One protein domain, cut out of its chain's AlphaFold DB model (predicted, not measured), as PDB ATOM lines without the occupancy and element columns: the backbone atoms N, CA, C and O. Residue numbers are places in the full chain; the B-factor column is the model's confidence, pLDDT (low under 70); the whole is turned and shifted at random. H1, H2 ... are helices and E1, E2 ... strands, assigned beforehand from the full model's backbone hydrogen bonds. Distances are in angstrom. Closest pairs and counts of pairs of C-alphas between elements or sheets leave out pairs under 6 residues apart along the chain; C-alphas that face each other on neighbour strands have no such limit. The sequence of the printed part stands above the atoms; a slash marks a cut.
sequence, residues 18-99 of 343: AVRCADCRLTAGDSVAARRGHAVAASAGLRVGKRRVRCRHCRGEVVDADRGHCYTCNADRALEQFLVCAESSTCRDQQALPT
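This is residues 18 to 99 of the 343 residues of the protein "RING-type domain-containing protein" of Plasmodiophora brassicae (UniProt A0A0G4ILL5). What is the shape? It has little regular structure: a long twisted hairpin, E2 and E3, with a head of loops, residues 56 to 78, at one end and short E1, H1 and H2 towards the other. What makes it up? The 82 printed residues run E1, H1, H2, E2, E3, class mixed, with 29 in named elements; the antiparallel sheet's order is E1, E2, E3. How large? Loose, radius of gyration of the C-alphas 15.1 A, spans 46 by 19 by 14 A.

What comes first? E1, residues 18 to 20, begins at C-alpha 18 (214.706, 161.967, 202.071); H1 is residues 32 to 35, H2 39 to 43. What follows? E2, residues 46 to 55, 26.4 A from first to last C-alpha, bends by 57 degrees at residue 49; E3, residues 79 to 85, 19.8 A, ends at C-alpha 85 (212.381, 155.586, 196.454).

Which strands pair? E1 and E2 are antiparallel, N 19 and O 47 within hydrogen-bond range at 2.9 A; E2 and E3 are an antiparallel hairpin, N 52 and O 82 at 2.8 A. And the helices? H1 and H2 touch only at the corner, closest C-alphas Ala 33 and Ala 42, 5.3 A; both only graze the sheet. H2's O i to N i+4 pair is within range; H1 is too short for one.

Any cut or long link? The printed part has no cut; links E1 to H1 and E2 to E3 are long. Where is confidence low? Residues 27 to 29 and 98 to 99 have pLDDT under 70.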
ATOM      1  N   ALA A  18     213.605 161.950 203.012       82.75
ATOM      2  CA  ALA A  18     214.706 161.967 202.071       82.75
ATOM      3  C   ALA A  18     215.395 160.596 202.069       82.75
ATOM      4  O   ALA A  18     215.579 159.973 203.119       82.75
ATOM      5  N   VAL A  19     215.755 160.109 200.885       85.00
ATOM      6  CA  VAL A  19     216.500 158.860 200.719       85.00
ATOM      7  C   VAL A  19     217.590 159.024 199.679       85.00
ATOM      8  O   VAL A  19     217.453 159.804 198.736       85.00
ATOM      9  N   ARG A  20     218.644 158.212 199.783       85.88
ATOM     10  CA  ARG A  20     219.584 158.027 198.677       85.88
ATOM     11  C   ARG A  20     219.249 156.755 197.910       85.88
ATOM     12  O   ARG A  20     219.348 155.652 198.450       85.88
ATOM     13  N   CYS A  21     218.915 156.896 196.632       85.19
ATOM     14  CA  CYS A  21     218.675 155.777 195.727       85.19
ATOM     15  C   CYS A  21     219.754 155.745 194.637       85.19
ATOM     16  O   CYS A  21     219.757 156.584 193.740       85.19
ATOM     17  N   ALA A  22     220.676 154.780 194.725       73.00
ATOM     18  CA  ALA A  22     221.800 154.653 193.791       73.00
ATOM     19  C   ALA A  22     221.382 154.113 192.410       73.00
ATOM     20  O   ALA A  22     221.986 154.470 191.405       73.00
ATOM     21  N   ASP A  23     220.326 153.302 192.364       74.75
ATOM     22  CA  ASP A  23     219.862 152.606 191.156       74.75
ATOM     23  C   ASP A  23     218.717 153.346 190.439       74.75
ATOM     24  O   ASP A  23     218.072 152.825 189.523       74.75
ATOM     25  N   CYS A  24     218.415 154.573 190.873       77.88
ATOM     26  CA  CYS A  24     217.337 155.359 190.297       77.88
ATOM     27  C   CYS A  24     217.716 155.826 188.887       77.88
ATOM     28  O   CYS A  24     218.547 156.714 188.725       77.88
ATOM     29  N   ARG A  25     217.056 155.269 187.866       74.31
ATOM     30  CA  ARG A  25     217.248 155.650 186.453       74.31
ATOM     31  C   ARG A  25     216.598 156.983 186.067       74.31
ATOM     32  O   ARG A  25     216.628 157.339 184.893       74.31
ATOM     33  N   LEU A  26     215.997 157.703 187.017       77.19
ATOM     34  CA  LEU A  26     215.549 159.072 186.766       77.19
ATOM     35  C   LEU A  26     216.762 159.923 186.425       77.19
ATOM     36  O   LEU A  26     217.719 159.973 187.205       77.19
ATOM     37  N   THR A  27     216.703 160.595 185.276       68.56
ATOM     38  CA  THR A  27     217.727 161.572 184.925       68.56
ATOM     39  C   THR A  27     217.742 162.664 185.993       68.56
ATOM     40  O   THR A  27     216.710 162.943 186.611       68.56
ATOM     41  N   ALA A  28     218.912 163.247 186.276       62.88
ATOM     42  CA  ALA A  28     219.050 164.196 187.380       62.88
ATOM     43  C   ALA A  28     217.988 165.308 187.302       62.88
ATOM     44  O   ALA A  28     217.345 165.562 188.315       62.88
ATOM     45  N   GLY A  29     217.715 165.849 186.106       67.56
ATOM     46  CA  GLY A  29     216.719 166.903 185.855       67.56
ATOM     47  C   GLY A  29     215.258 166.533 186.145       67.56
ATOM     48  O   GLY A  29     214.446 167.424 186.380       67.56
ATOM     49  N   ASP A  30     214.929 165.242 186.214       81.31
ATOM     50  CA  ASP A  30     213.566 164.763 186.481       81.31
ATOM     51  C   ASP A  30     213.312 164.476 187.968       81.31
ATOM     52  O   ASP A  30     212.199 164.100 188.350       81.31
ATOM     53  N   SER A  31     214.319 164.635 188.828       86.94
ATOM     54  CA  SER A  31     214.151 164.434 190.268       86.94
ATOM     55  C   SER A  31     213.530 165.654 190.955       86.94
ATOM     56  O   SER A  31     213.698 166.792 190.511       86.94
ATOM     57  N   VAL A  32     212.832 165.435 192.076       87.38
ATOM     58  CA  VAL A  32     212.309 166.539 192.910       87.38
ATOM     59  C   VAL A  32     213.448 167.448 193.368       87.38
ATOM     60  O   VAL A  32     213.321 168.666 193.280       87.38
ATOM     61  N   ALA A  33     214.570 166.864 193.793       86.31
ATOM     62  CA  ALA A  33     215.748 167.607 194.225       86.31
ATOM     63  C   ALA A  33     216.274 168.546 193.123       86.31
ATOM     64  O   ALA A  33     216.458 169.733 193.374       86.31
ATOM     65  N   ALA A  34     216.440 168.067 191.886       87.50
ATOM     66  CA  ALA A  34     216.939 168.921 190.805       87.50
ATOM     67  C   ALA A  34     215.944 169.998 190.370       87.50
ATOM     68  O   ALA A  34     216.361 171.122 190.104       87.50
ATOM     69  N   ARG A  35     214.636 169.699 190.340       87.38
ATOM     70  CA  ARG A  35     213.604 170.716 190.056       87.38
ATOM     71  C   ARG A  35     213.610 171.864 191.063       87.38
ATOM     72  O   ARG A  35     213.155 172.954 190.736       87.38
ATOM     73  N   ARG A  36     214.116 171.616 192.270       86.81
ATOM     74  CA  ARG A  36     214.276 172.610 193.335       86.81
ATOM     75  C   ARG A  36     215.660 173.266 193.364       86.81
ATOM     76  O   ARG A  36     215.963 173.977 194.307       86.81
ATOM     77  N   GLY A  37     216.491 173.042 192.344       87.12
ATOM     78  CA  GLY A  37     217.826 173.642 192.232       87.12
ATOM     79  C   GLY A  37     218.963 172.795 192.811       87.12
ATOM     80  O   GLY A  37     220.128 173.093 192.568       87.12
ATOM     81  N   HIS A  38     218.671 171.670 193.471       89.38
ATOM     82  CA  HIS A  38     219.671 170.839 194.157       89.38
ATOM     83  C   HIS A  38     220.330 169.807 193.223       89.38
ATOM     84  O   HIS A  38     220.263 168.595 193.454       89.38
ATOM     85  N   ALA A  39     220.949 170.263 192.130       88.25
ATOM     86  CA  ALA A  39     221.474 169.400 191.063       88.25
ATOM     87  C   ALA A  39     222.594 168.444 191.521       88.25
ATOM     88  O   ALA A  39     222.641 167.287 191.084       88.25
ATOM     89  N   VAL A  40     223.477 168.895 192.418       88.25
ATOM     90  CA  VAL A  40     224.586 168.080 192.947       88.25
ATOM     91  C   VAL A  40     224.047 166.946 193.818       88.25
ATOM     92  O   VAL A  40     224.335 165.775 193.560       88.25
ATOM     93  N   ALA A  41     223.164 167.264 194.768       87.94
ATOM     94  CA  ALA A  41     222.520 166.264 195.615       87.94
ATOM     95  C   ALA A  41     221.648 165.287 194.801       87.94
ATOM     96  O   ALA A  41     221.676 164.075 195.035       87.94
ATOM     97  N   ALA A  42     220.921 165.781 193.792       88.69
ATOM     98  CA  ALA A  42     220.163 164.951 192.857       88.69
ATOM     99  C   ALA A  42     221.060 163.965 192.093       88.69
ATOM    100  O   ALA A  42     220.719 162.783 191.969       88.69
ATOM    101  N   SER A  43     222.219 164.425 191.620       87.75
ATOM    102  CA  SER A  43     223.208 163.585 190.933       87.75
ATOM    103  C   SER A  43     223.838 162.553 191.872       87.75
ATOM    104  O   SER A  43     224.117 161.435 191.454       87.75
ATOM    105  N   ALA A  44     223.972 162.881 193.162       86.25
ATOM    106  CA  ALA A  44     224.391 161.949 194.212       86.25
ATOM    107  C   ALA A  44     223.293 160.941 194.629       86.25
ATOM    108  O   ALA A  44     223.518 160.094 195.500       86.25
ATOM    109  N   GLY A  45     222.108 161.010 194.012       86.75
ATOM    110  CA  GLY A  45     221.010 160.067 194.216       86.75
ATOM    111  C   GLY A  45     219.996 160.472 195.287       86.75
ATOM    112  O   GLY A  45     219.225 159.610 195.711       86.75
ATOM    113  N   LEU A  46     219.970 161.736 195.733       88.31
ATOM    114  CA  LEU A  46     218.935 162.237 196.646       88.31
ATOM    115  C   LEU A  46     217.556 162.180 195.984       88.31
ATOM    116  O   LEU A  46     217.363 162.730 194.898       88.31
ATOM    117  N   ARG A  47     216.602 161.517 196.630       87.94
ATOM    118  CA  ARG A  47     215.215 161.385 196.175       87.94
ATOM    119  C   ARG A  47     214.259 161.525 197.355       87.94
ATOM    120  O   ARG A  47     214.627 161.271 198.501       87.94
ATOM    121  N   VAL A  48     213.008 161.846 197.056       86.62
ATOM    122  CA  VAL A  48     211.881 161.635 197.960       86.62
ATOM    123  C   VAL A  48     211.666 160.134 198.121       86.62
ATOM    124  O   VAL A  48     211.660 159.359 197.157       86.62
ATOM    125  N   GLY A  49     211.487 159.720 199.361       85.50
ATOM    126  CA  GLY A  49     211.292 158.350 199.771       85.50
ATOM    127  C   GLY A  49     210.028 158.152 200.587       85.50
ATOM    128  O   GLY A  49     209.391 159.086 201.073       85.50
ATOM    129  N   LYS A  50     209.665 156.881 200.722       84.31
ATOM    130  CA  LYS A  50     208.518 156.419 201.497       84.31
ATOM    131  C   LYS A  50     208.970 155.331 202.459       84.31
ATOM    132  O   LYS A  50     209.781 154.477 202.098       84.31
ATOM    133  N   ARG A  51     208.416 155.338 203.669       85.50
ATOM    134  CA  ARG A  51     208.615 154.268 204.647       85.50
ATOM    135  C   ARG A  51     207.664 153.104 204.370       85.50
ATOM    136  O   ARG A  51     206.480 153.310 204.108       85.50
ATOM    137  N   ARG A  52     208.195 151.887 204.416       87.81
ATOM    138  CA  ARG A  52     207.468 150.619 204.297       87.81
ATOM    139  C   ARG A  52     207.815 149.709 205.470       87.81
ATOM    140  O   ARG A  52     208.798 149.941 206.174       87.81
ATOM    141  N   VAL A  53     206.999 148.682 205.673       90.31
ATOM    142  CA  VAL A  53     207.166 147.687 206.736       90.31
ATOM    143  C   VAL A  53     207.204 146.306 206.096       90.31
ATOM    144  O   VAL A  53     206.443 146.033 205.171       90.31
ATOM    145  N   ARG A  54     208.095 145.437 206.574       91.62
ATOM    146  CA  ARG A  54     208.161 144.037 206.147       91.62
ATOM    147  C   ARG A  54     208.477 143.114 207.311       91.62
ATOM    148  O   ARG A  54     208.982 143.537 208.348       91.62
ATOM    149  N   CYS A  55     208.218 141.828 207.126       93.06
ATOM    150  CA  CYS A  55     208.610 140.801 208.078       93.06
ATOM    151  C   CYS A  55     210.137 140.676 208.136       93.06
ATOM    152  O   CYS A  55     210.783 140.455 207.112       93.06
ATOM    153  N   ARG A  56     210.729 140.719 209.334       92.88
ATOM    154  CA  ARG A  56     212.182 140.562 209.513       92.88
ATOM    155  C   ARG A  56     212.687 139.161 209.145       92.88
ATOM    156  O   ARG A  56     213.868 138.983 208.868       92.88
ATOM    157  N   HIS A  57     211.797 138.165 209.144       92.69
ATOM    158  CA  HIS A  57     212.137 136.777 208.837       92.69
ATOM    159  C   HIS A  57     212.087 136.470 207.333       92.69
ATOM    160  O   HIS A  57     213.104 136.104 206.755       92.69
ATOM    161  N   CYS A  58     210.926 136.626 206.685       92.56
ATOM    162  CA  CYS A  58     210.767 136.287 205.263       92.56
ATOM    163  C   CYS A  58     210.967 137.469 204.305       92.56
ATOM    164  O   CYS A  58     210.931 137.271 203.096       92.56
ATOM    165  N   ARG A  59     211.128 138.695 204.824       90.75
ATOM    166  CA  ARG A  59     211.178 139.953 204.053       90.75
ATOM    167  C   ARG A  59     209.927 140.260 203.218       90.75
ATOM    168  O   ARG A  59     209.951 141.200 202.434       90.75
ATOM    169  N   GLY A  60     208.833 139.522 203.418       88.44
ATOM    170  CA  GLY A  60     207.540 139.800 202.795       88.44
ATOM    171  C   GLY A  60     206.881 141.055 203.372       88.44
ATOM    172  O   GLY A  60     206.952 141.302 204.576       88.44
ATOM    173  N   GLU A  61     206.228 141.831 202.506       89.38
ATOM    174  CA  GLU A  61     205.511 143.072 202.857       89.38
ATOM    175  C   GLU A  61     204.039 142.829 203.237       89.38
ATOM    176  O   GLU A  61     203.349 143.746 203.673       89.38
ATOM    177  N   VAL A  62     203.544 141.592 203.107       93.12
ATOM    178  CA  VAL A  62     202.174 141.219 203.494       93.12
ATOM    179  C   VAL A  62     202.130 140.976 205.004       93.12
ATOM    180  O   VAL A  62     202.228 139.840 205.479       93.12
ATOM    181  N   VAL A  63     202.046 142.067 205.763       93.69
ATOM    182  CA  VAL A  63     202.090 142.067 207.229       93.69
ATOM    183  C   VAL A  63     200.985 142.939 207.821       93.69
ATOM    184  O   VAL A  63     200.618 143.960 207.248       93.69
ATOM    185  N   ASP A  64     200.477 142.542 208.983       91.81
ATOM    186  CA  ASP A  64     199.670 143.390 209.859       91.81
ATOM    187  C   ASP A  64     200.629 144.117 210.808       91.81
ATOM    188  O   ASP A  64     201.235 143.500 211.691       91.81
ATOM    189  N   ALA A  65     200.817 145.417 210.572       87.69
ATOM    190  CA  ALA A  65     201.756 146.233 211.332       87.69
ATOM    191  C   ALA A  65     201.338 146.418 212.798       87.69
ATOM    192  O   ALA A  65     202.214 146.472 213.660       87.69
ATOM    193  N   ASP A  66     200.032 146.459 213.076       88.44
ATOM    194  CA  ASP A  66     199.495 146.694 214.418       88.44
ATOM    195  C   ASP A  66     199.640 145.446 215.291       88.44
ATOM    196  O   ASP A  66     199.967 145.529 216.475       88.44
ATOM    197  N   ARG A  67     199.433 144.266 214.696       88.75
ATOM    198  CA  ARG A  67     199.544 142.979 215.401       88.75
ATOM    199  C   ARG A  67     200.943 142.374 215.362       88.75
ATOM    200  O   ARG A  67     201.212 141.427 216.093       88.75
ATOM    201  N   GLY A  68     201.826 142.872 214.499       91.12
ATOM    202  CA  GLY A  68     203.117 142.230 214.248       91.12
ATOM    203  C   GLY A  68     202.969 140.869 213.560       91.12
ATOM    204  O   GLY A  68     203.804 139.985 213.750       91.12
ATOM    205  N   HIS A  69     201.903 140.664 212.785       93.19
ATOM    206  CA  HIS A  69     201.622 139.380 212.149       93.19
ATOM    207  C   HIS A  69     202.136 139.355 210.711       93.19
ATOM    208  O   HIS A  69     201.865 140.260 209.924       93.19
ATOM    209  N   CYS A  70     202.855 138.300 210.333       95.44
ATOM    210  CA  CYS A  70     203.270 138.089 208.951       95.44
ATOM    211  C   CYS A  70     202.380 137.039 208.290       95.44
ATOM    212  O   CYS A  70     202.488 135.856 208.613       95.44
ATOM    213  N   TYR A  71     201.592 137.443 207.294       94.88
ATOM    214  CA  TYR A  71     200.699 136.531 206.576       94.88
ATOM    215  C   TYR A  71     201.456 135.535 205.690       94.88
ATOM    216  O   TYR A  71     201.002 134.414 205.498       94.88
ATOM    217  N   THR A  72     202.648 135.891 205.199       93.88
ATOM    218  CA  THR A  72     203.496 134.957 204.436       93.88
ATOM    219  C   THR A  72     204.079 133.853 205.321       93.88
ATOM    220  O   THR A  72     204.224 132.719 204.881       93.88
ATOM    221  N   CYS A  73     204.433 134.174 206.568       92.19
ATOM    222  CA  CYS A  73     204.907 133.182 207.537       92.19
ATOM    223  C   CYS A  73     203.765 132.502 208.296       92.19
ATOM    224  O   CYS A  73     204.028 131.531 209.000       92.19
ATOM    225  N   ASN A  74     202.554 133.054 208.200       94.38
ATOM    226  CA  ASN A  74     201.399 132.719 209.022       94.38
ATOM    227  C   ASN A  74     201.733 132.671 210.526       94.38
ATOM    228  O   ASN A  74     201.417 131.708 211.224       94.38
ATOM    229  N   ALA A  75     202.467 133.672 211.011       93.44
ATOM    230  CA  ALA A  75     202.933 133.726 212.392       93.44
ATOM    231  C   ALA A  75     203.214 135.163 212.826       93.44
ATOM    232  O   ALA A  75     203.583 136.009 212.004       93.44
ATOM    233  N   ASP A  76     203.144 135.396 214.133       94.44
ATOM    234  CA  ASP A  76     203.621 136.639 214.726       94.44
ATOM    235  C   ASP A  76     205.146 136.706 214.591       94.44
ATOM    236  O   ASP A  76     205.892 135.752 214.877       94.44
ATOM    237  N   ARG A  77     205.617 137.823 214.043       91.19
ATOM    238  CA  ARG A  77     207.007 138.043 213.661       91.19
ATOM    239  C   ARG A  77     207.404 139.469 213.978       91.19
ATOM    240  O   ARG A  77     206.646 140.411 213.787       91.19
ATOM    241  N   ALA A  78     208.662 139.635 214.370       89.62
ATOM    242  CA  ALA A  78     209.252 140.961 214.407       89.62
ATOM    243  C   ALA A  78     209.176 141.587 213.005       89.62
ATOM    244  O   ALA A  78     209.605 140.980 212.016       89.62
ATOM    245  N   LEU A  79     208.628 142.793 212.934       91.25
ATOM    246  CA  LEU A  79     208.572 143.590 211.719       91.25
ATOM    247  C   LEU A  79     209.739 144.575 211.700       91.25
ATOM    248  O   LEU A  79     210.216 145.012 212.747       91.25
ATOM    249  N   GLU A  80     210.212 144.917 210.509       89.69
ATOM    250  CA  GLU A  80     211.223 145.949 210.313       89.69
ATOM    251  C   GLU A  80     210.719 147.025 209.351       89.69
ATOM    252  O   GLU A  80     210.030 146.740 208.366       89.69
ATOM    253  N   GLN A  81     211.066 148.274 209.655       87.62
ATOM    254  CA  GLN A  81     210.814 149.416 208.785       87.62
ATOM    255  C   GLN A  81     211.984 149.587 207.818       87.62
ATOM    256  O   GLN A  81     213.143 149.418 208.192       87.62
ATOM    257  N   PHE A  82     211.684 149.961 206.581       84.75
ATOM    258  CA  PHE A  82     212.691 150.299 205.583       84.75
ATOM    259  C   PHE A  82     212.207 151.444 204.692       84.75
ATOM    260  O   PHE A  82     211.014 151.751 204.634       84.75
ATOM    261  N   LEU A  83     213.146 152.104 204.023       85.75
ATOM    262  CA  LEU A  83     212.868 153.224 203.132       85.75
ATOM    263  C   LEU A  83     213.022 152.784 201.676       85.75
ATOM    264  O   LEU A  83     213.903 151.987 201.351       85.75
ATOM    265  N   VAL A  84     212.176 153.322 200.804       87.38
ATOM    266  CA  VAL A  84     212.225 153.106 199.351       87.38
ATOM    267  C   VAL A  84     212.130 154.428 198.606       87.38
ATOM    268  O   VAL A  84     211.616 155.407 199.144       87.38
ATOM    269  N   CYS A  85     212.585 154.451 197.352       87.81
ATOM    270  CA  CYS A  85     212.381 155.586 196.454       87.81
ATOM    271  C   CYS A  85     210.887 155.751 196.120       87.81
ATOM    272  O   CYS A  85     210.221 154.788 195.733       87.81
ATOM    273  N   ALA A  86     210.362 156.972 196.247       87.31
ATOM    274  CA  ALA A  86     208.984 157.304 195.881       87.31
ATOM    275  C   ALA A  86     208.866 157.890 194.463       87.31
ATOM    276  O   ALA A  86     207.777 157.884 193.891       87.31
ATOM    277  N   GLU A  87     209.971 158.366 193.882       86.56
ATOM    278  CA  GLU A  87     209.961 159.099 192.609       86.56
ATOM    279  C   GLU A  87     209.977 158.195 191.368       86.56
ATOM    280  O   GLU A  87     209.460 158.585 190.325       86.56
ATOM    281  N   SER A  88     210.542 156.986 191.455       83.19
ATOM    282  CA  SER A  88     210.630 156.063 190.315       83.19
ATOM    283  C   SER A  88     209.961 154.727 190.608       83.19
ATOM    284  O   SER A  88     210.141 154.150 191.678       83.19
ATOM    285  N   SER A  89     209.226 154.198 189.629       79.88
ATOM    286  CA  SER A  89     208.692 152.834 189.658       79.88
ATOM    287  C   SER A  89     209.778 151.769 189.482       79.88
ATOM    288  O   SER A  89     209.603 150.655 189.961       79.88
ATOM    289  N   THR A  90     210.912 152.094 188.853       78.62
ATOM    290  CA  THR A  90     211.958 151.110 188.517       78.62
ATOM    291  C   THR A  90     212.768 150.642 189.723       78.62
ATOM    292  O   THR A  90     213.333 149.556 189.691       78.62
ATOM    293  N   CYS A  91     212.858 151.466 190.768       78.25
ATOM    294  CA  CYS A  91     213.607 151.184 191.997       78.25
ATOM    295  C   CYS A  91     212.713 151.245 193.247       78.25
ATOM    296  O   CYS A  91     213.205 151.319 194.371       78.25
ATOM    297  N   ARG A  92     211.387 151.215 193.055       72.44
ATOM    298  CA  ARG A  92     210.386 151.363 194.121       72.44
ATOM    299  C   ARG A  92     210.436 150.241 195.161       72.44
ATOM    300  O   ARG A  92     210.051 150.467 196.304       72.44
ATOM    301  N   ASP A  93     210.899 149.061 194.767       71.25
ATOM    302  CA  ASP A  93     210.990 147.890 195.649       71.25
ATOM    303  C   ASP A  93     212.426 147.638 196.136       71.25
ATOM    304  O   ASP A  93     212.698 146.695 196.877       71.25
ATOM    305  N   GLN A  94     213.367 148.507 195.750       76.44
ATOM    306  CA  GLN A  94     214.732 148.466 196.249       76.44
ATOM    307  C   GLN A  94     214.845 149.295 197.526       76.44
ATOM    308  O   GLN A  94     214.357 150.424 197.616       76.44
ATOM    309  N   GLN A  95     215.524 148.724 198.520       77.56
ATOM    310  CA  GLN A  95     215.810 149.416 199.765       77.56
ATOM    311  C   GLN A  95     216.737 150.603 199.483       77.56
ATOM    312  O   GLN A  95     217.871 150.431 199.036       77.56
ATOM    313  N   ALA A  96     216.242 151.807 199.748       79.06
ATOM    314  CA  ALA A  96     217.017 153.030 199.663       79.06
ATOM    315  C   ALA A  96     217.782 153.261 200.974       79.06
ATOM    316  O   ALA A  96     217.387 152.776 202.040       79.06
ATOM    317  N   LEU A  97     218.890 153.996 200.894       74.19
ATOM    318  CA  LEU A  97     219.689 154.296 202.076       74.19
ATOM    319  C   LEU A  97     219.069 155.472 202.836       74.19
ATOM    320  O   LEU A  97     218.752 156.490 202.205       74.19
ATOM    321  N   PRO A  98     218.895 155.344 204.163       68.31
ATOM    322  CA  PRO A  98     218.414 156.435 204.986       68.31
ATOM    323  C   PRO A  98     219.388 157.605 204.935       68.31
ATOM    324  O   PRO A  98     220.603 157.441 205.056       68.31
ATOM    325  N   THR A  99     218.831 158.797 204.791       66.06
ATOM    326  CA  THR A  99     219.539 160.048 205.029       66.06
ATOM    327  C   THR A  99     218.882 160.725 206.218       66.06
ATOM    328  O   THR A  99     218.220 161.742 206.060       66.06
TER     329      THR A  99